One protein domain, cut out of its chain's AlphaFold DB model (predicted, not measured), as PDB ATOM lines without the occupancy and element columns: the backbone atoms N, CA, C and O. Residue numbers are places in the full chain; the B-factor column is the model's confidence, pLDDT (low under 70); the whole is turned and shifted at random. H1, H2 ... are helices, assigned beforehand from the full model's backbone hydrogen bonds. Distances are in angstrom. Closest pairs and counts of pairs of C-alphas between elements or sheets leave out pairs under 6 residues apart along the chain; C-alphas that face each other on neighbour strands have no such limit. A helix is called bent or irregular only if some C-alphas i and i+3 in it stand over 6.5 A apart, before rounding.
ATOM      1  N   GLY A  35      61.915  43.081 -35.517       91.31
ATOM      2  CA  GLY A  35      62.585  42.279 -36.539       91.31
ATOM      3  C   GLY A  35      63.082  40.911 -36.071       91.31
ATOM      4  O   GLY A  35      63.550  40.129 -36.896       91.31
ATOM      5  N   GLN A  36      62.973  40.599 -34.778       92.88
ATOM      6  CA  GLN A  36      63.395  39.303 -34.260       92.88
ATOM      7  C   GLN A  36      62.349  38.222 -34.584       92.88
ATOM      8  O   GLN A  36      61.143  38.490 -34.497       92.88
ATOM      9  N   PRO A  37      62.782  37.005 -34.962       93.19
ATOM     10  CA  PRO A  37      61.879  35.869 -35.085       93.19
ATOM     11  C   PRO A  37      61.372  35.428 -33.705       93.19
ATOM     12  O   PRO A  37      62.082  35.613 -32.714       93.19
ATOM     13  N   PRO A  38      60.179  34.811 -33.623       95.69
ATOM     14  CA  PRO A  38      59.700  34.235 -32.379       95.69
ATOM     15  C   PRO A  38      60.627  33.111 -31.909       95.69
ATOM     16  O   PRO A  38      61.442  32.580 -32.671       95.69
ATOM     17  N   VAL A  39      60.507  32.719 -30.646       96.44
ATOM     18  CA  VAL A  39      61.352  31.684 -30.043       96.44
ATOM     19  C   VAL A  39      60.627  30.357 -29.881       96.44
ATOM     20  O   VAL A  39      61.306  29.333 -29.890       96.44
ATOM     21  N   HIS A  40      59.288  30.359 -29.849       95.00
ATOM     22  CA  HIS A  40      58.486  29.165 -29.599       95.00
ATOM     23  C   HIS A  40      58.800  27.973 -30.534       95.00
ATOM     24  O   HIS A  40      59.165  28.142 -31.708       95.00
ATOM     25  N   PRO A  41      58.592  26.729 -30.057       91.38
ATOM     26  CA  PRO A  41      58.668  25.538 -30.896       91.38
ATOM     27  C   PRO A  41      57.704  25.627 -32.087       91.38
ATOM     28  O   PRO A  41      56.556  26.043 -31.946       91.38
ATOM     29  N   GLY A  42      58.162  25.236 -33.277       86.62
ATOM     30  CA  GLY A  42      57.349  25.288 -34.500       86.62
ATOM     31  C   GLY A  42      57.379  26.621 -35.257       86.62
ATOM     32  O   GLY A  42      56.798  26.701 -36.336       86.62
ATOM     33  N   LYS A  43      58.121  27.629 -34.773       83.38
ATOM     34  CA  LYS A  43      58.327  28.925 -35.453       83.38
ATOM     35  C   LYS A  43      58.717  28.842 -36.932       83.38
ATOM     36  O   LYS A  43      58.304  29.685 -37.719       83.38
ATOM     37  N   LEU A  44      59.481  27.815 -37.322       78.81
ATOM     38  CA  LEU A  44      59.957  27.633 -38.700       78.81
ATOM     39  C   LEU A  44      58.813  27.436 -39.702       78.81
ATOM     40  O   LEU A  44      58.960  27.790 -40.863       78.81
ATOM     41  N   ALA A  45      57.673  26.897 -39.263       80.31
ATOM     42  CA  ALA A  45      56.508  26.715 -40.127       80.31
ATOM     43  C   ALA A  45      55.778  28.035 -40.442       80.31
ATOM     44  O   ALA A  45      54.943  28.066 -41.343       80.31
ATOM     45  N   LEU A  46      56.069  29.103 -39.692       80.62
ATOM     46  CA  LEU A  46      55.442  30.420 -39.830       80.62
ATOM     47  C   LEU A  46      56.322  31.421 -40.589       80.62
ATOM     48  O   LEU A  46      55.853  32.509 -40.916       80.62
ATOM     49  N   ASP A  47      57.582  31.075 -40.851       77.81
ATOM     50  CA  ASP A  47      58.502  31.940 -41.579       77.81
ATOM     51  C   ASP A  47      58.213  31.858 -43.084       77.81
ATOM     52  O   ASP A  47      58.457  30.842 -43.735       77.81
ATOM     53  N   ASP A  48      57.672  32.939 -43.646       81.00
ATOM     54  CA  ASP A  48      57.406  33.062 -45.081       81.00
ATOM     55  C   ASP A  48      58.648  33.494 -45.884       81.00
ATOM     56  O   ASP A  48      58.545  33.819 -47.071       81.00
ATOM     57  N   GLY A  49      59.821  33.523 -45.239       78.31
ATOM     58  CA  GLY A  49      61.097  33.926 -45.821       78.31
ATOM     59  C   GLY A  49      61.227  35.434 -46.040       78.31
ATOM     60  O   GLY A  49      62.256  35.884 -46.546       78.31
ATOM     61  N   LYS A  50      60.217  36.238 -45.675       80.12
ATOM     62  CA  LYS A  50      60.253  37.708 -45.798       80.12
ATOM     63  C   LYS A  50      60.749  38.397 -44.531       80.12
ATOM     64  O   LYS A  50      60.857  39.625 -44.513       80.12
ATOM     65  N   GLY A  51      61.063  37.617 -43.498       80.88
ATOM     66  CA  GLY A  51      61.494  38.106 -42.200       80.88
ATOM     67  C   GLY A  51      60.356  38.719 -41.385       80.88
ATOM     68  O   GLY A  51      59.306  39.128 -41.888       80.88
ATOM     69  N   TRP A  52      60.576  38.804 -40.078       89.25
ATOM     70  CA  TRP A  52      59.607  39.371 -39.150       89.25
ATOM     71  C   TRP A  52      59.671  40.896 -39.208       89.25
ATOM     72  O   TRP A  52      60.746  41.487 -39.192       89.25
ATOM     73  N   ARG A  53      58.518  41.566 -39.311       90.06
ATOM     74  CA  ARG A  53      58.450  43.034 -39.393       90.06
ATOM     75  C   ARG A  53      57.942  43.630 -38.091       90.06
ATOM     76  O   ARG A  53      56.905  43.214 -37.576       90.06
ATOM     77  N   GLY A  54      58.646  44.644 -37.588       90.00
ATOM     78  CA  GLY A  54      58.311  45.278 -36.312       90.00
ATOM     79  C   GLY A  54      58.242  44.246 -35.186       90.00
ATOM     80  O   GLY A  54      59.057  43.330 -35.140       90.00
ATOM     81  N   ALA A  55      57.237  44.353 -34.318       93.12
ATOM     82  CA  ALA A  55      57.045  43.453 -33.178       93.12
ATOM     83  C   ALA A  55      56.273  42.158 -33.513       93.12
ATOM     84  O   ALA A  55      55.694  41.544 -32.621       93.12
ATOM     85  N   ALA A  56      56.203  41.750 -34.787       93.50
ATOM     86  CA  ALA A  56      55.404  40.594 -35.194       93.50
ATOM     87  C   ALA A  56      55.864  39.277 -34.542       93.50
ATOM     88  O   ALA A  56      55.004  38.493 -34.147       93.50
ATOM     89  N   GLY A  57      57.177  39.060 -34.381       94.94
ATOM     90  CA  GLY A  57      57.708  37.863 -33.713       94.94
ATOM     91  C   GLY A  57      57.326  37.819 -32.234       94.94
ATOM     92  O   GLY A  57      56.746  36.843 -31.770       94.94
ATOM     93  N   LEU A  58      57.510  38.939 -31.527       96.56
ATOM     94  CA  LEU A  58      57.067  39.095 -30.138       96.56
ATOM     95  C   LEU A  58      55.559  38.871 -29.977       96.56
ATOM     96  O   LEU A  58      55.128  38.164 -29.071       96.56
ATOM     97  N   ALA A  59      54.747  39.453 -30.861       95.69
ATOM     98  CA  ALA A  59      53.301  39.272 -30.824       95.69
ATOM     99  C   ALA A  59      52.895  37.808 -31.050       95.69
ATOM    100  O   ALA A  59      51.901  37.366 -30.475       95.69
ATOM    101  N   GLU A  60      53.638  37.071 -31.875       96.38
ATOM    102  CA  GLU A  60      53.392  35.650 -32.100       96.38
ATOM    103  C   GLU A  60      53.723  34.810 -30.869       96.38
ATOM    104  O   GLU A  60      52.878  34.036 -30.420       96.38
ATOM    105  N   ASP A  61      54.876  35.034 -30.239       97.81
ATOM    106  CA  ASP A  61      55.204  34.353 -28.987       97.81
ATOM    107  C   ASP A  61      54.198  34.680 -27.874       97.81
ATOM    108  O   ASP A  61      53.768  33.780 -27.155       97.81
ATOM    109  N   VAL A  62      53.739  35.932 -27.750       97.81
ATOM    110  CA  VAL A  62      52.688  36.287 -26.776       97.81
ATOM    111  C   VAL A  62      51.415  35.461 -27.005       97.81
ATOM    112  O   VAL A  62      50.799  35.013 -26.036       97.81
ATOM    113  N   ARG A  63      51.022  35.206 -28.262       97.38
ATOM    114  CA  ARG A  63      49.880  34.324 -28.568       97.38
ATOM    115  C   ARG A  63      50.179  32.875 -28.213       97.38
ATOM    116  O   ARG A  63      49.350  32.243 -27.563       97.38
ATOM    117  N   TYR A  64      51.339  32.366 -28.617       97.94
ATOM    118  CA  TYR A  64      51.730  30.980 -28.385       97.94
ATOM    119  C   TYR A  64      51.804  30.656 -26.887       97.94
ATOM    120  O   TYR A  64      51.137  29.735 -26.416       97.94
ATOM    121  N   TYR A  65      52.559  31.441 -26.114       98.44
ATOM    122  CA  TYR A  65      52.703  31.219 -24.674       98.44
ATOM    123  C   TYR A  65      51.422  31.544 -23.907       98.44
ATOM    124  O   TYR A  65      51.145  30.903 -22.897       98.44
ATOM    125  N   GLY A  66      50.593  32.468 -24.408       97.88
ATOM    126  CA  GLY A  66      49.243  32.682 -23.891       97.88
ATOM    127  C   GLY A  66      48.334  31.463 -24.084       97.88
ATOM    128  O   GLY A  66      47.606  31.085 -23.165       97.88
ATOM    129  N   ASP A  67      48.394  30.800 -25.244       97.81
ATOM    130  CA  ASP A  67      47.646  29.561 -25.480       97.81
ATOM    131  C   ASP A  67      48.180  28.406 -24.626       97.81
ATOM    132  O   ASP A  67      47.392  27.697 -23.998       97.81
ATOM    133  N   TRP A  68      49.502  28.273 -24.515       98.31
ATOM    134  CA  TRP A  68      50.137  27.314 -23.611       98.31
ATOM    135  C   TRP A  68      49.682  27.522 -22.159       98.31
ATOM    136  O   TRP A  68      49.210  26.583 -21.519       98.31
ATOM    137  N   MET A  69      49.719  28.763 -21.665       98.06
ATOM    138  CA  MET A  69      49.258  29.127 -20.323       98.06
ATOM    139  C   MET A  69      47.779  28.776 -20.117       98.06
ATOM    140  O   MET A  69      47.408  28.234 -19.077       98.06
ATOM    141  N   LYS A  70      46.926  29.016 -21.121       96.25
ATOM    142  CA  LYS A  70      45.511  28.613 -21.094       96.25
ATOM    143  C   LYS A  70      45.354  27.093 -20.976       96.25
ATOM    144  O   LYS A  70      44.519  26.626 -20.203       96.25
ATOM    145  N   GLN A  71      46.128  26.320 -21.738       97.62
ATOM    146  CA  GLN A  71      46.089  24.856 -21.686       97.62
ATOM    147  C   GLN A  71      46.554  24.328 -20.323       97.62
ATOM    148  O   GLN A  71      45.903  23.451 -19.756       97.62
ATOM    149  N   GLU A  72      47.633  24.880 -19.765       98.25
ATOM    150  CA  GLU A  72      48.125  24.508 -18.434       98.25
ATOM    151  C   GLU A  72      47.138  24.878 -17.323       98.25
ATOM    152  O   GLU A  72      46.868  24.061 -16.440       98.25
ATOM    153  N   ALA A  73      46.510  26.054 -17.403       96.56
ATOM    154  CA  ALA A  73      45.428  26.418 -16.496       96.56
ATOM    155  C   ALA A  73      44.276  25.406 -16.590       96.56
ATOM    156  O   ALA A  73      43.817  24.891 -15.573       96.56
ATOM    157  N   PHE A  74      43.845  25.036 -17.799       95.06
ATOM    158  CA  PHE A  74      42.774  24.054 -17.970       95.06
ATOM    159  C   PHE A  74      43.125  22.684 -17.369       95.06
ATOM    160  O   PHE A  74      42.277  22.067 -16.729       95.06
ATOM    161  N   LYS A  75      44.377  22.224 -17.491       97.12
ATOM    162  CA  LYS A  75      44.829  20.981 -16.842       97.12
ATOM    163  C   LYS A  75      44.735  21.056 -15.315       97.12
ATOM    164  O   LYS A  75      44.294  20.097 -14.689       97.12
ATOM    165  N   ARG A  76      45.129  22.186 -14.719       96.00
ATOM    166  CA  ARG A  76      45.199  22.358 -13.255       96.00
ATOM    167  C   ARG A  76      43.837  22.596 -12.620       96.00
ATOM    168  O   ARG A  76      43.519  21.988 -11.605       96.00
ATOM    169  N   ILE A  77      43.026  23.464 -13.219       94.50
ATOM    170  CA  ILE A  77      41.789  23.981 -12.611       94.50
ATOM    171  C   ILE A  77      40.539  23.757 -13.467       94.50
ATOM    172  O   ILE A  77      39.450  24.166 -13.076       94.50
ATOM    173  N   GLY A  78      40.644  23.077 -14.613       93.25
ATOM    174  CA  GLY A  78      39.490  22.780 -15.473       93.25
ATOM    175  C   GLY A  78      38.444  21.891 -14.798       93.25
ATOM    176  O   GLY A  78      37.259  22.008 -15.091       93.25
ATOM    177  N   HIS A  79      38.851  21.072 -13.823       92.31
ATOM    178  CA  HIS A  79      37.933  20.278 -13.003       92.31
ATOM    179  C   HIS A  79      36.949  21.143 -12.197       92.31
ATOM    180  O   HIS A  79      35.882  20.659 -11.841       92.31
ATOM    181  N   LEU A  80      37.259  22.425 -11.958       92.62
ATOM    182  CA  LEU A  80      36.352  23.377 -11.313       92.62
ATOM    183  C   LEU A  80      35.202  23.826 -12.219       92.62
ATOM    184  O   LEU A  80      34.383  24.610 -11.747       92.62
ATOM    185  N   TYR A  81      35.159  23.368 -13.477       91.88
ATOM    186  CA  TYR A  81      34.206  23.719 -14.535       91.88
ATOM    187  C   TYR A  81      33.595  22.443 -15.148       91.88
ATOM    188  O   TYR A  81      34.011  21.994 -16.221       91.88
ATOM    189  N   THR A 219      37.094  24.995  -1.918       88.69
ATOM    190  CA  THR A 219      37.985  25.394  -0.826       88.69
ATOM    191  C   THR A 219      38.818  26.602  -1.241       88.69
ATOM    192  O   THR A 219      39.127  26.794  -2.417       88.69
ATOM    193  N   ILE A 220      39.153  27.449  -0.275       89.69
ATOM    194  CA  ILE A 220      40.100  28.538  -0.508       89.69
ATOM    195  C   ILE A 220      41.474  27.936  -0.876       89.69
ATOM    196  O   ILE A 220      41.819  26.890  -0.321       89.69
ATOM    197  N   PRO A 221      42.230  28.505  -1.835       91.25
ATOM    198  CA  PRO A 221      43.574  28.012  -2.142       91.25
ATOM    199  C   PRO A 221      44.524  28.228  -0.955       91.25
ATOM    200  O   PRO A 221      44.357  29.185  -0.203       91.25
ATOM    201  N   ASP A 222      45.551  27.385  -0.821       87.31
ATOM    202  CA  ASP A 222      46.516  27.471   0.292       87.31
ATOM    203  C   ASP A 222      47.328  28.775   0.275       87.31
ATOM    204  O   ASP A 222      47.663  29.333   1.319       87.31
ATOM    205  N   ALA A 223      47.635  29.276  -0.923       88.56
ATOM    206  CA  ALA A 223      48.350  30.524  -1.132       88.56
ATOM    207  C   ALA A 223      47.507  31.473  -1.989       88.56
ATOM    208  O   ALA A 223      47.082  31.144  -3.096       88.56
ATOM    209  N   TYR A 224      47.261  32.671  -1.474       89.81
ATOM    210  CA  TYR A 224      46.605  33.755  -2.195       89.81
ATOM    211  C   TYR A 224      47.056  35.102  -1.620       89.81
ATOM    212  O   TYR A 224      47.462  35.161  -0.451       89.81
ATOM    213  N   PRO A 225      47.006  36.184  -2.418       84.56
ATOM    214  CA  PRO A 225      47.395  37.507  -1.954       84.56
ATOM    215  C   PRO A 225      46.604  37.923  -0.710       84.56
ATOM    216  O   PRO A 225      45.373  37.872  -0.702       84.56
ATOM    217  N   GLN A 226      47.326  38.349   0.325       86.06
ATOM    218  CA  GLN A 226      46.753  39.011   1.495       86.06
ATOM    219  C   GLN A 226      46.911  40.521   1.356       86.06
ATOM    220  O   GLN A 226      47.856  41.005   0.732       86.06
ATOM    221  N   GLY A 227      46.004  41.261   1.978       90.81
ATOM    222  CA  GLY A 227      46.090  42.709   2.049       90.81
ATOM    223  C   GLY A 227      44.777  43.298   2.524       90.81
ATOM    224  O   GLY A 227      43.732  43.061   1.911       90.81
ATOM    225  N   GLU A 228      44.855  44.077   3.595       92.06
ATOM    226  CA  GLU A 228      43.735  44.882   4.056       92.06
ATOM    227  C   GLU A 228      43.505  46.048   3.093       92.06
ATOM    228  O   GLU A 228      44.433  46.652   2.544       92.06
ATOM    229  N   MET A 229      42.235  46.337   2.857       91.06
ATOM    230  CA  MET A 229      41.799  47.448   2.031       91.06
ATOM    231  C   MET A 229      41.743  48.720   2.881       91.06
ATOM    232  O   MET A 229      41.498  48.640   4.083       91.06
ATOM    233  N   PRO A 230      41.943  49.912   2.292       87.75
ATOM    234  CA  PRO A 230      41.875  51.155   3.049       87.75
ATOM    235  C   PRO A 230      40.491  51.380   3.669       87.75
ATOM    236  O   PRO A 230      39.476  51.265   2.984       87.75
ATOM    237  N   ASP A 231      40.461  51.828   4.925       79.38
ATOM    238  CA  ASP A 231      39.215  52.067   5.667       79.38
ATOM    239  C   ASP A 231      38.394  53.255   5.156       79.38
ATOM    240  O   ASP A 231      37.250  53.434   5.567       79.38
ATOM    241  N   ASN A 232      38.951  54.113   4.292       79.62
ATOM    242  CA  ASN A 232      38.251  55.308   3.826       79.62
ATOM    243  C   ASN A 232      37.135  54.938   2.824       79.62
ATOM    244  O   ASN A 232      37.412  54.720   1.636       79.62
ATOM    245  N   PRO A 233      35.850  54.985   3.233       60.53
ATOM    246  CA  PRO A 233      34.753  54.473   2.420       60.53
ATOM    247  C   PRO A 233      34.431  55.379   1.226       60.53
ATOM    248  O   PRO A 233      33.690  54.982   0.327       60.53
ATOM    249  N   ARG A 234      34.974  56.609   1.194       65.81
ATOM    250  CA  ARG A 234      34.852  57.506   0.033       65.81
ATOM    251  C   ARG A 234      35.709  57.043  -1.144       65.81
ATOM    252  O   ARG A 234      35.460  57.486  -2.261       65.81
ATOM    253  N   TRP A 235      36.706  56.193  -0.896       64.31
ATOM    254  CA  TRP A 235      37.633  55.682  -1.906       64.31
ATOM    255  C   TRP A 235      37.423  54.194  -2.181       64.31
ATOM    256  O   TRP A 235      37.656  53.753  -3.304       64.31
ATOM    257  N   PHE A 236      36.936  53.439  -1.191       69.94
ATOM    258  CA  PHE A 236      36.705  52.005  -1.318       69.94
ATOM    259  C   PHE A 236      35.512  51.567  -0.452       69.94
ATOM    260  O   PHE A 236      35.578  51.594   0.769       69.94
ATOM    261  N   SER A 237      34.383  51.207  -1.068       82.69
ATOM    262  CA  SER A 237      33.129  50.900  -0.354       82.69
ATOM    263  C   SER A 237      32.973  49.484   0.237       82.69
ATOM    264  O   SER A 237      32.188  49.367   1.179       82.69
ATOM    265  N   PRO A 238      33.650  48.416  -0.244       90.31
ATOM    266  CA  PRO A 238      33.509  47.065   0.316       90.31
ATOM    267  C   PRO A 238      33.713  46.939   1.838       90.31
ATOM    268  O   PRO A 238      32.903  46.238   2.450       90.31
ATOM    269  N   PRO A 239      34.657  47.667   2.480       91.12
ATOM    270  CA  PRO A 239      34.805  47.673   3.935       91.12
ATOM    271  C   PRO A 239      33.558  48.080   4.707       91.12
ATOM    272  O   PRO A 239      33.428  47.660   5.839       91.12
ATOM    273  N   ALA A 240      32.631  48.845   4.116       89.69
ATOM    274  CA  ALA A 240      31.366  49.209   4.764       89.69
ATOM    275  C   ALA A 240      30.322  48.074   4.769       89.69
ATOM    276  O   ALA A 240      29.220  48.254   5.287       89.69
ATOM    277  N   PHE A 241      30.626  46.952   4.114       91.00
ATOM    278  CA  PHE A 241      29.803  45.746   4.059       91.00
ATOM    279  C   PHE A 241      30.520  44.550   4.707       91.00
ATOM    280  O   PHE A 241      30.178  43.409   4.400       91.00
ATOM    281  N   GLY A 242      31.519  44.793   5.562       90.88
ATOM    282  CA  GLY A 242      32.304  43.754   6.228       90.88
ATOM    283  C   GLY A 242      33.380  43.076   5.372       90.88
ATOM    284  O   GLY A 242      34.001  42.137   5.851       90.88
ATOM    285  N   LEU A 243      33.628  43.529   4.134       91.44
ATOM    286  CA  LEU A 243      34.701  43.004   3.275       91.44
ATOM    287  C   LEU A 243      35.946  43.875   3.458       91.44
ATOM    288  O   LEU A 243      36.020  44.961   2.884       91.44
ATOM    289  N   ARG A 244      36.903  43.433   4.271       91.50
ATOM    290  CA  ARG A 244      38.081  44.218   4.681       91.50
ATOM    291  C   ARG A 244      39.365  43.803   3.976       91.50
ATOM    292  O   ARG A 244      40.277  44.612   3.880       91.50
ATOM    293  N   ASN A 245      39.428  42.596   3.422       92.12
ATOM    294  CA  ASN A 245      40.586  42.094   2.684       92.12
ATOM    295  C   ASN A 245      40.316  42.018   1.178       92.12
ATOM    296  O   ASN A 245      39.213  41.676   0.749       92.12
ATOM    297  N   TYR A 246      41.341  42.260   0.352       90.75
ATOM    298  CA  TYR A 246      41.218  42.145  -1.111       90.75
ATOM    299  C   TYR A 246      40.758  40.753  -1.563       90.75
ATOM    300  O   TYR A 246      40.041  40.627  -2.556       90.75
ATOM    301  N   SER A 247      41.134  39.708  -0.825       92.31
ATOM    302  CA  SER A 247      40.737  38.326  -1.099       92.31
ATOM    303  C   SER A 247      39.224  38.108  -0.995       92.31
ATOM    304  O   SER A 247      38.666  37.342  -1.776       92.31
ATOM    305  N   GLU A 248      38.536  38.840  -0.115       91.19
ATOM    306  CA  GLU A 248      37.085  38.738   0.112       91.19
ATOM    307  C   GLU A 248      36.256  39.342  -1.036       91.19
ATOM    308  O   GLU A 248      35.040  39.150  -1.120       91.19
ATOM    309  N   LEU A 249      36.904  40.053  -1.967       91.00
ATOM    310  CA  LEU A 249      36.272  40.513  -3.203       91.00
ATOM    311  C   LEU A 249      36.063  39.376  -4.207       91.00
ATOM    312  O   LEU A 249      35.289  39.530  -5.155       91.00
ATOM    313  N   PHE A 250      36.721  38.235  -4.017       91.81
ATOM    314  CA  PHE A 250      36.709  37.106  -4.935       91.81
ATOM    315  C   PHE A 250      36.111  35.870  -4.259       91.81
ATOM    316  O   PHE A 250      36.264  35.639  -3.067       91.81
ATOM    317  N   SER A 251      35.429  35.039  -5.040       90.88
ATOM    318  CA  SER A 251      35.071  33.689  -4.602       90.88
ATOM    319  C   SER A 251      36.318  32.806  -4.537       90.88
ATOM    320  O   SER A 251      37.277  33.024  -5.277       90.88
ATOM    321  N   ASN A 252      36.277  31.736  -3.745       92.12
ATOM    322  CA  ASN A 252      37.383  30.774  -3.649       92.12
ATOM    323  C   ASN A 252      37.808  30.202  -5.016       92.12
ATOM    324  O   ASN A 252      38.996  30.021  -5.277       92.12
ATOM    325  N   ARG A 253      36.850  29.988  -5.931       91.38
ATOM    326  CA  ARG A 253      37.138  29.581  -7.317       91.38
ATOM    327  C   ARG A 253      37.895  30.668  -8.085       91.38
ATOM    328  O   ARG A 253      38.855  30.352  -8.778       91.38
ATOM    329  N   GLN A 254      37.478  31.931  -7.970       92.12
ATOM    330  CA  GLN A 254      38.171  33.058  -8.605       92.12
ATOM    331  C   GLN A 254      39.577  33.245  -8.030       92.12
ATOM    332  O   GLN A 254      40.507  33.426  -8.806       92.12
ATOM    333  N   LEU A 255      39.753  33.124  -6.709       93.44
ATOM    334  CA  LEU A 255      41.076  33.138  -6.076       93.44
ATOM    335  C   LEU A 255      41.954  32.011  -6.620       93.44
ATOM    336  O   LEU A 255      43.062  32.266  -7.072       93.44
ATOM    337  N   THR A 256      41.434  30.782  -6.666       94.38
ATOM    338  CA  THR A 256      42.161  29.631  -7.222       94.38
ATOM    339  C   THR A 256      42.581  29.887  -8.671       94.38
ATOM    340  O   THR A 256      43.728  29.630  -9.039       94.38
ATOM    341  N   ALA A 257      41.683  30.440  -9.491       93.75
ATOM    342  CA  ALA A 257      41.971  30.765 -10.882       93.75
ATOM    343  C   ALA A 257      43.025  31.871 -11.030       93.75
ATOM    344  O   ALA A 257      43.999  31.681 -11.755       93.75
ATOM    345  N   LEU A 258      42.870  32.996 -10.328       94.19
ATOM    346  CA  LEU A 258      43.792  34.132 -10.398       94.19
ATOM    347  C   LEU A 258      45.178  33.774  -9.863       94.19
ATOM    348  O   LEU A 258      46.170  34.093 -10.512       94.19
ATOM    349  N   THR A 259      45.255  33.053  -8.744       94.00
ATOM    350  CA  THR A 259      46.518  32.535  -8.209       94.00
ATOM    351  C   THR A 259      47.197  31.599  -9.210       94.00
ATOM    352  O   THR A 259      48.382  31.757  -9.498       94.00
ATOM    353  N   THR A 260      46.451  30.649  -9.789       95.56
ATOM    354  CA  THR A 260      46.997  29.707 -10.781       95.56
ATOM    355  C   THR A 260      47.546  30.445 -11.999       95.56
ATOM    356  O   THR A 260      48.651  30.157 -12.449       95.56
ATOM    357  N   LEU A 261      46.796  31.420 -12.520       96.06
ATOM    358  CA  LEU A 261      47.239  32.241 -13.643       96.06
ATOM    359  C   LEU A 261      48.465  33.083 -13.268       96.06
ATOM    360  O   LEU A 261      49.388  33.174 -14.068       96.06
ATOM    361  N   GLY A 262      48.513  33.638 -12.056       95.12
ATOM    362  CA  GLY A 262      49.669  34.375 -11.544       95.12
ATOM    363  C   GLY A 262      50.952  33.540 -11.539       95.12
ATOM    364  O   GLY A 262      51.970  33.997 -12.053       95.12
ATOM    365  N   TYR A 263      50.898  32.296 -11.051       95.81
ATOM    366  CA  TYR A 263      52.048  31.383 -11.106       95.81
ATOM    367  C   TYR A 263      52.435  31.009 -12.539       95.81
ATOM    368  O   TYR A 263      53.614  30.998 -12.885       95.81
ATOM    369  N   LEU A 264      51.445  30.772 -13.401       98.12
ATOM    370  CA  LEU A 264      51.694  30.420 -14.797       98.12
ATOM    371  C   LEU A 264      52.378  31.533 -15.601       98.12
ATOM    372  O   LEU A 264      53.023  31.221 -16.598       98.12
ATOM    373  N   VAL A 265      52.284  32.803 -15.191       98.12
ATOM    374  CA  VAL A 265      53.052  33.890 -15.826       98.12
ATOM    375  C   VAL A 265      54.559  33.679 -15.642       98.12
ATOM    376  O   VAL A 265      55.319  33.825 -16.600       98.12
ATOM    377  N   ASP A 266      55.001  33.313 -14.437       97.00
ATOM    378  CA  ASP A 266      56.424  33.068 -14.168       97.00
ATOM    379  C   ASP A 266      56.906  31.754 -14.805       97.00
ATOM    380  O   ASP A 266      58.002  31.674 -15.368       97.00
ATOM    381  N   GLU A 267      56.045  30.736 -14.835       98.38
ATOM    382  CA  GLU A 267      56.342  29.508 -15.573       98.38
ATOM    383  C   GLU A 267      56.427  29.750 -17.087       98.38
ATOM    384  O   GLU A 267      57.304  29.192 -17.746       98.38
ATOM    385  N   ALA A 268      55.578  30.619 -17.647       98.38
ATOM    386  CA  ALA A 268      55.655  31.014 -19.051       98.38
ATOM    387  C   ALA A 268      56.984  31.717 -19.353       98.38
ATOM    388  O   ALA A 268      57.622  31.389 -20.352       98.38
ATOM    389  N   ARG A 269      57.453  32.616 -18.474       98.38
ATOM    390  CA  ARG A 269      58.791  33.227 -18.584       98.38
ATOM    391  C   ARG A 269      59.887  32.166 -18.624       98.38
ATOM    392  O   ARG A 269      60.721  32.181 -19.527       98.38
ATOM    393  N   SER A 270      59.864  31.233 -17.676       98.44
ATOM    394  CA  SER A 270      60.838  30.137 -17.607       98.44
ATOM    395  C   SER A 270      60.804  29.276 -18.871       98.44
ATOM    396  O   SER A 270      61.845  28.885 -19.400       98.44
ATOM    397  N   LYS A 271      59.604  29.029 -19.405       98.31
ATOM    398  CA  LYS A 271      59.411  28.275 -20.638       98.31
ATOM    399  C   LYS A 271      59.966  28.995 -21.869       98.31
ATOM    400  O   LYS A 271      60.631  28.352 -22.672       98.31
ATOM    401  N   VAL A 272      59.755  30.306 -21.996       98.44
ATOM    402  CA  VAL A 272      60.341  31.120 -23.078       98.44
ATOM    403  C   VAL A 272      61.863  30.981 -23.102       98.44
ATOM    404  O   VAL A 272      62.452  30.805 -24.167       98.44
ATOM    405  N   ILE A 273      62.497  31.053 -21.928       98.25
ATOM    406  CA  ILE A 273      63.955  30.938 -21.796       98.25
ATOM    407  C   ILE A 273      64.417  29.534 -22.205       98.25
ATOM    408  O   ILE A 273      65.365  29.394 -22.975       98.25
ATOM    409  N   ALA A 274      63.711  28.493 -21.754       97.88
ATOM    410  CA  ALA A 274      63.997  27.111 -22.139       97.88
ATOM    411  C   ALA A 274      63.835  26.861 -23.652       97.88
ATOM    412  O   ALA A 274      64.595  26.088 -24.230       97.88
ATOM    413  N   ASP A 275      62.893  27.550 -24.297       97.38
ATOM    414  CA  ASP A 275      62.647  27.484 -25.743       97.38
ATOM    415  C   ASP A 275      63.640  28.368 -26.553       97.38
ATOM    416  O   ASP A 275      63.546  28.472 -27.778       97.38
ATOM    417  N   GLY A 276      64.642  28.967 -25.891       95.88
ATOM    418  CA  GLY A 276      65.765  29.677 -26.514       95.88
ATOM    419  C   GLY A 276      65.652  31.204 -26.525       95.88
ATOM    420  O   GLY A 276      66.442  31.864 -27.201       95.88
ATOM    421  N   GLY A 277      64.682  31.777 -25.809       96.88
ATOM    422  CA  GLY A 277      64.600  33.217 -25.579       96.88
ATOM    423  C   GLY A 277      65.629  33.720 -24.566       96.88
ATOM    424  O   GLY A 277      66.090  32.988 -23.692       96.88
ATOM    425  N   THR A 278      65.987  35.001 -24.660       98.00
ATOM    426  CA  THR A 278      66.793  35.656 -23.623       98.00
ATOM    427  C   THR A 278      65.950  35.934 -22.378       98.00
ATOM    428  O   THR A 278      64.720  35.971 -22.432       98.00
ATOM    429  N   GLU A 279      66.617  36.200 -21.257       97.81
ATOM    430  CA  GLU A 279      65.968  36.627 -20.014       97.81
ATOM    431  C   GLU A 279      65.079  37.868 -20.225       97.81
ATOM    432  O   GLU A 279      63.915  37.880 -19.830       97.81
ATOM    433  N   GLU A 280      65.586  38.887 -20.929       97.25
ATOM    434  CA  GLU A 280      64.831  40.112 -21.227       97.25
ATOM    435  C   GLU A 280      63.602  39.834 -22.113       97.25
ATOM    436  O   GLU A 280      62.537  40.421 -21.915       97.25
ATOM    437  N   TYR A 281      63.716  38.900 -23.062       97.81
ATOM    438  CA  TYR A 281      62.603  38.500 -23.924       97.81
ATOM    439  C   TYR A 281      61.527  37.720 -23.152       97.81
ATOM    440  O   TYR A 281      60.331  37.983 -23.299       97.81
ATOM    441  N   GLY A 282      61.942  36.815 -22.260       98.00
ATOM    442  CA  GLY A 282      61.049  36.133 -21.322       98.00
ATOM    443  C   GLY A 282      60.285  37.110 -20.430       98.00
ATOM    444  O   GLY A 282      59.068  36.989 -20.283       98.00
ATOM    445  N   GLN A 283      60.966  38.126 -19.892       97.44
ATOM    446  CA  GLN A 283      60.338  39.192 -19.101       97.44
ATOM    447  C   GLN A 283      59.336  40.017 -19.917       97.44
ATOM    448  O   GLN A 283      58.267  40.368 -19.409       97.44
ATOM    449  N   ALA A 284      59.642  40.303 -21.185       97.38
ATOM    450  CA  ALA A 284      58.736  41.015 -22.079       97.38
ATOM    451  C   ALA A 284      57.422  40.249 -22.290       97.38
ATOM    452  O   ALA A 284      56.344  40.811 -22.095       97.38
ATOM    453  N   ILE A 285      57.498  38.957 -22.619       98.00
ATOM    454  CA  ILE A 285      56.315  38.100 -22.798       98.00
ATOM    455  C   ILE A 285      55.527  37.996 -21.490       98.00
ATOM    456  O   ILE A 285      54.315  38.212 -21.494       98.00
ATOM    457  N   ALA A 286      56.203  37.747 -20.367       98.06
ATOM    458  CA  ALA A 286      55.567  37.680 -19.053       98.06
ATOM    459  C   ALA A 286      54.830  38.978 -18.689       98.06
ATOM    460  O   ALA A 286      53.742  38.922 -18.125       98.06
ATOM    461  N   THR A 287      55.371  40.138 -19.071       96.88
ATOM    462  CA  THR A 287      54.721  41.445 -18.881       96.88
ATOM    463  C   THR A 287      53.413  41.552 -19.675       96.88
ATOM    464  O   THR A 287      52.405  42.020 -19.153       96.88
ATOM    465  N   PHE A 288      53.376  41.090 -20.928       97.31
ATOM    466  CA  PHE A 288      52.128  41.096 -21.702       97.31
ATOM    467  C   PHE A 288      51.098  40.096 -21.164       97.31
ATOM    468  O   PHE A 288      49.903  40.402 -21.139       97.31
ATOM    469  N   LEU A 289      51.541  38.919 -20.714       97.75
ATOM    470  CA  LEU A 289      50.663  37.926 -20.092       97.75
ATOM    471  C   LEU A 289      50.112  38.425 -18.748       97.75
ATOM    472  O   LEU A 289      48.919  38.267 -18.485       97.75
ATOM    473  N   SER A 290      50.932  39.091 -17.930       96.06
ATOM    474  CA  SER A 290      50.494  39.644 -16.646       96.06
ATOM    475  C   SER A 290      49.429  40.724 -16.818       96.06
ATOM    476  O   SER A 290      48.472  40.739 -16.052       96.06
ATOM    477  N   PHE A 291      49.496  41.551 -17.866       94.44
ATOM    478  CA  PHE A 291      48.425  42.504 -18.177       94.44
ATOM    479  C   PHE A 291      47.095  41.840 -18.515       94.44
ATOM    480  O   PHE A 291      46.036  42.387 -18.202       94.44
ATOM    481  N   ALA A 292      47.119  40.669 -19.158       93.12
ATOM    482  CA  ALA A 292      45.896  39.914 -19.385       93.12
ATOM    483  C   ALA A 292      45.302  39.450 -18.047       93.12
ATOM    484  O   ALA A 292      44.116  39.668 -17.816       93.12
ATOM    485  N   VAL A 293      46.126  38.895 -17.150       94.31
ATOM    486  CA  VAL A 293      45.694  38.456 -15.810       94.31
ATOM    487  C   VAL A 293      45.188  39.629 -14.962       94.31
ATOM    488  O   VAL A 293      44.116  39.527 -14.373       94.31
ATOM    489  N   ASP A 294      45.901  40.756 -14.952       91.75
ATOM    490  CA  ASP A 294      45.527  41.985 -14.238       91.75
ATOM    491  C   ASP A 294      44.162  42.515 -14.697       91.75
ATOM    492  O   ASP A 294      43.271  42.797 -13.890       91.75
ATOM    493  N   ARG A 295      43.936  42.550 -16.017       91.06
ATOM    494  CA  ARG A 295      42.647  42.954 -16.581       91.06
ATOM    495  C   ARG A 295      41.509  42.045 -16.119       91.06
ATOM    496  O   ARG A 295      40.413  42.548 -15.854       91.06
ATOM    497  N   GLU A 296      41.742  40.735 -16.053       90.06
ATOM    498  CA  GLU A 296      40.743  39.793 -15.551       90.06
ATOM    499  C   GLU A 296      40.510  39.979 -14.040       90.06
ATOM    500  O   GLU A 296      39.357  40.039 -13.618       90.06
ATOM    501  N   ALA A 297      41.556  40.183 -13.231       89.75
ATOM    502  CA  ALA A 297      41.426  40.467 -11.797       89.75
ATOM    503  C   ALA A 297      40.589  41.731 -11.524       89.75
ATOM    504  O   ALA A 297      39.739  41.737 -10.633       89.75
ATOM    505  N   ASN A 298      40.760  42.775 -12.340       86.31
ATOM    506  CA  ASN A 298      39.999  44.021 -12.232       86.31
ATOM    507  C   ASN A 298      38.504  43.851 -12.582       86.31
ATOM    508  O   ASN A 298      37.646  44.546 -12.042       86.31
ATOM    509  N   ARG A 299      38.165  42.939 -13.503       84.81
ATOM    510  CA  ARG A 299      36.793  42.795 -14.032       84.81
ATOM    511  C   ARG A 299      36.004  41.626 -13.463       84.81
ATOM    512  O   ARG A 299      34.785  41.618 -13.601       84.81
ATOM    513  N   LEU A 300      36.671  40.645 -12.864       83.88
ATOM    514  CA  LEU A 300      36.063  39.385 -12.441       83.88
ATOM    515  C   LEU A 300      36.036  39.234 -10.917       83.88
ATOM    516  O   LEU A 300      36.108  38.116 -10.410       83.88
ATOM    517  N   SER A 301      35.907  40.337 -10.176       85.75
ATOM    518  CA  SER A 301      35.530  40.263  -8.762       85.75
ATOM    519  C   SER A 301      34.054  39.880  -8.618       85.75
ATOM    520  O   SER A 301      33.247  40.061  -9.528       85.75
ATOM    521  N   THR A 302      33.660  39.399  -7.444       83.62
ATOM    522  CA  THR A 302      32.251  39.112  -7.113       83.62
ATOM    523  C   THR A 302      31.369  40.366  -7.045       83.62
ATOM    524  O   THR A 302      30.167  40.251  -6.801       83.62
ATOM    525  N   LEU A 303      31.942  41.566  -7.183       79.44
ATOM    526  CA  LEU A 303      31.225  42.844  -7.189       79.44
ATOM    527  C   LEU A 303      30.990  43.385  -8.606       79.44
ATOM    528  O   LEU A 303      30.234  44.342  -8.774       79.44
ATOM    529  N   CYS A 304      31.617  42.780  -9.614       61.56
ATOM    530  CA  CYS A 304      31.441  43.120 -11.018       61.56
ATOM    531  C   CYS A 304      30.448  42.133 -11.652       61.56
ATOM    532  O   CYS A 304      30.686  40.926 -11.639       61.56
ATOM    533  N   VAL A 305      29.335  42.640 -12.195       51.34
ATOM    534  CA  VAL A 305      28.339  41.877 -12.974       51.34
ATOM    535  C   VAL A 305      28.109  42.573 -14.306       51.34
ATOM    536  O   VAL A 305      27.934  43.813 -14.281       51.34
TER     537      VAL A 305
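AT A GLANCE: This is residues 35 to 81 and 219 to 305 of the 305 residues of an uncharacterized protein of Clostridiaceae bacterium (UniProt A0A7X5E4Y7). A helical hairpin of two long helices, H5 and H6, has a third long helix, H2, crossing it on one side. Loops with the short helix H1 make one end of an elongated shape, and a loop-rich head with the short helices H3 and H4 makes the other. The 134 printed residues hold six named helices, H1 to H6 in order along the chain, and no named strand; the class is all helix. The whole is loose, with a radius of gyration of the C-alphas of 18.4 A and spans of 60 by 34 by 27 A.

HOW THE PARTS SIT: H1, residues 43 to 46, is near H2, residues 56 to 80, with 6 pairs of C-alphas within 10 A. H2 touches H5, residues 252 to 274, at a steep tilt of 41 degrees, opposite ways; the closest C-alphas, those of Met 69 and Leu 264, are 6.2 A apart. With residues 58 to 66 alone, H2 touches residues 285 to 289 of H6, residues 279 to 299, at a steep tilt of 53 degrees, the same way; the closest C-alphas are those of Val 62 and Ile 285, at 5.7 A. H3, residues 238 to 241, and H4, residues 246 to 249, are close but not clearly touching, with the C-alphas of Pro 238 and Leu 249 closest at 7.9 A. H4 and H5 are also close but not clearly touching, with the C-alphas of Ser 247 and Leu 255 closest at 7.2 A. H5 and H6 form a helical hairpin: they touch at a shallow tilt of 15 degrees, opposite ways, and the C-alphas of Arg 269 and Gly 282 are closest at 4.6 A. Among the pairs that are apart are H1 and H5, and H3 and H6. In H6 every O i to N i+4 pair is within hydrogen-bond range, in H2 19 of 21 and in H5 18 of 19; H1, H3 and H4 are too short for such a pair, and each has 1 O i to N i+3 pair, within range.

IN THESE COORDINATES: H1 begins at C-alpha 43, (58.327, 28.925, -35.453). H2 measures 35.1 A from first to last C-alpha, has a kink of 46 degrees near residue 74, and is irregular, with C-alphas 76 and 79 7.6 A apart. H3 measures 5.4 A and H4 5.6 A. H5 measures 32.6 A, with a kink of 26 degrees near residue 266. H6 measures 30.4 A and ends at C-alpha 299, (36.793, 42.795, -14.032).

THE WHOLE: The two C-alphas farthest apart, those of Gly 49 and Ala 240, are 60.6 A apart. Residues 82 to 218 are not printed, and C-alphas 81 and 219 are 14.3 A apart across this cut. Residues 219 to 237 hold no named element. Of the links that are printed whole, H1 to H2 is short and the others are tight. The mean pLDDT of the printed part is 91.0; residues 233 to 236 and 304 to 305 are under 70.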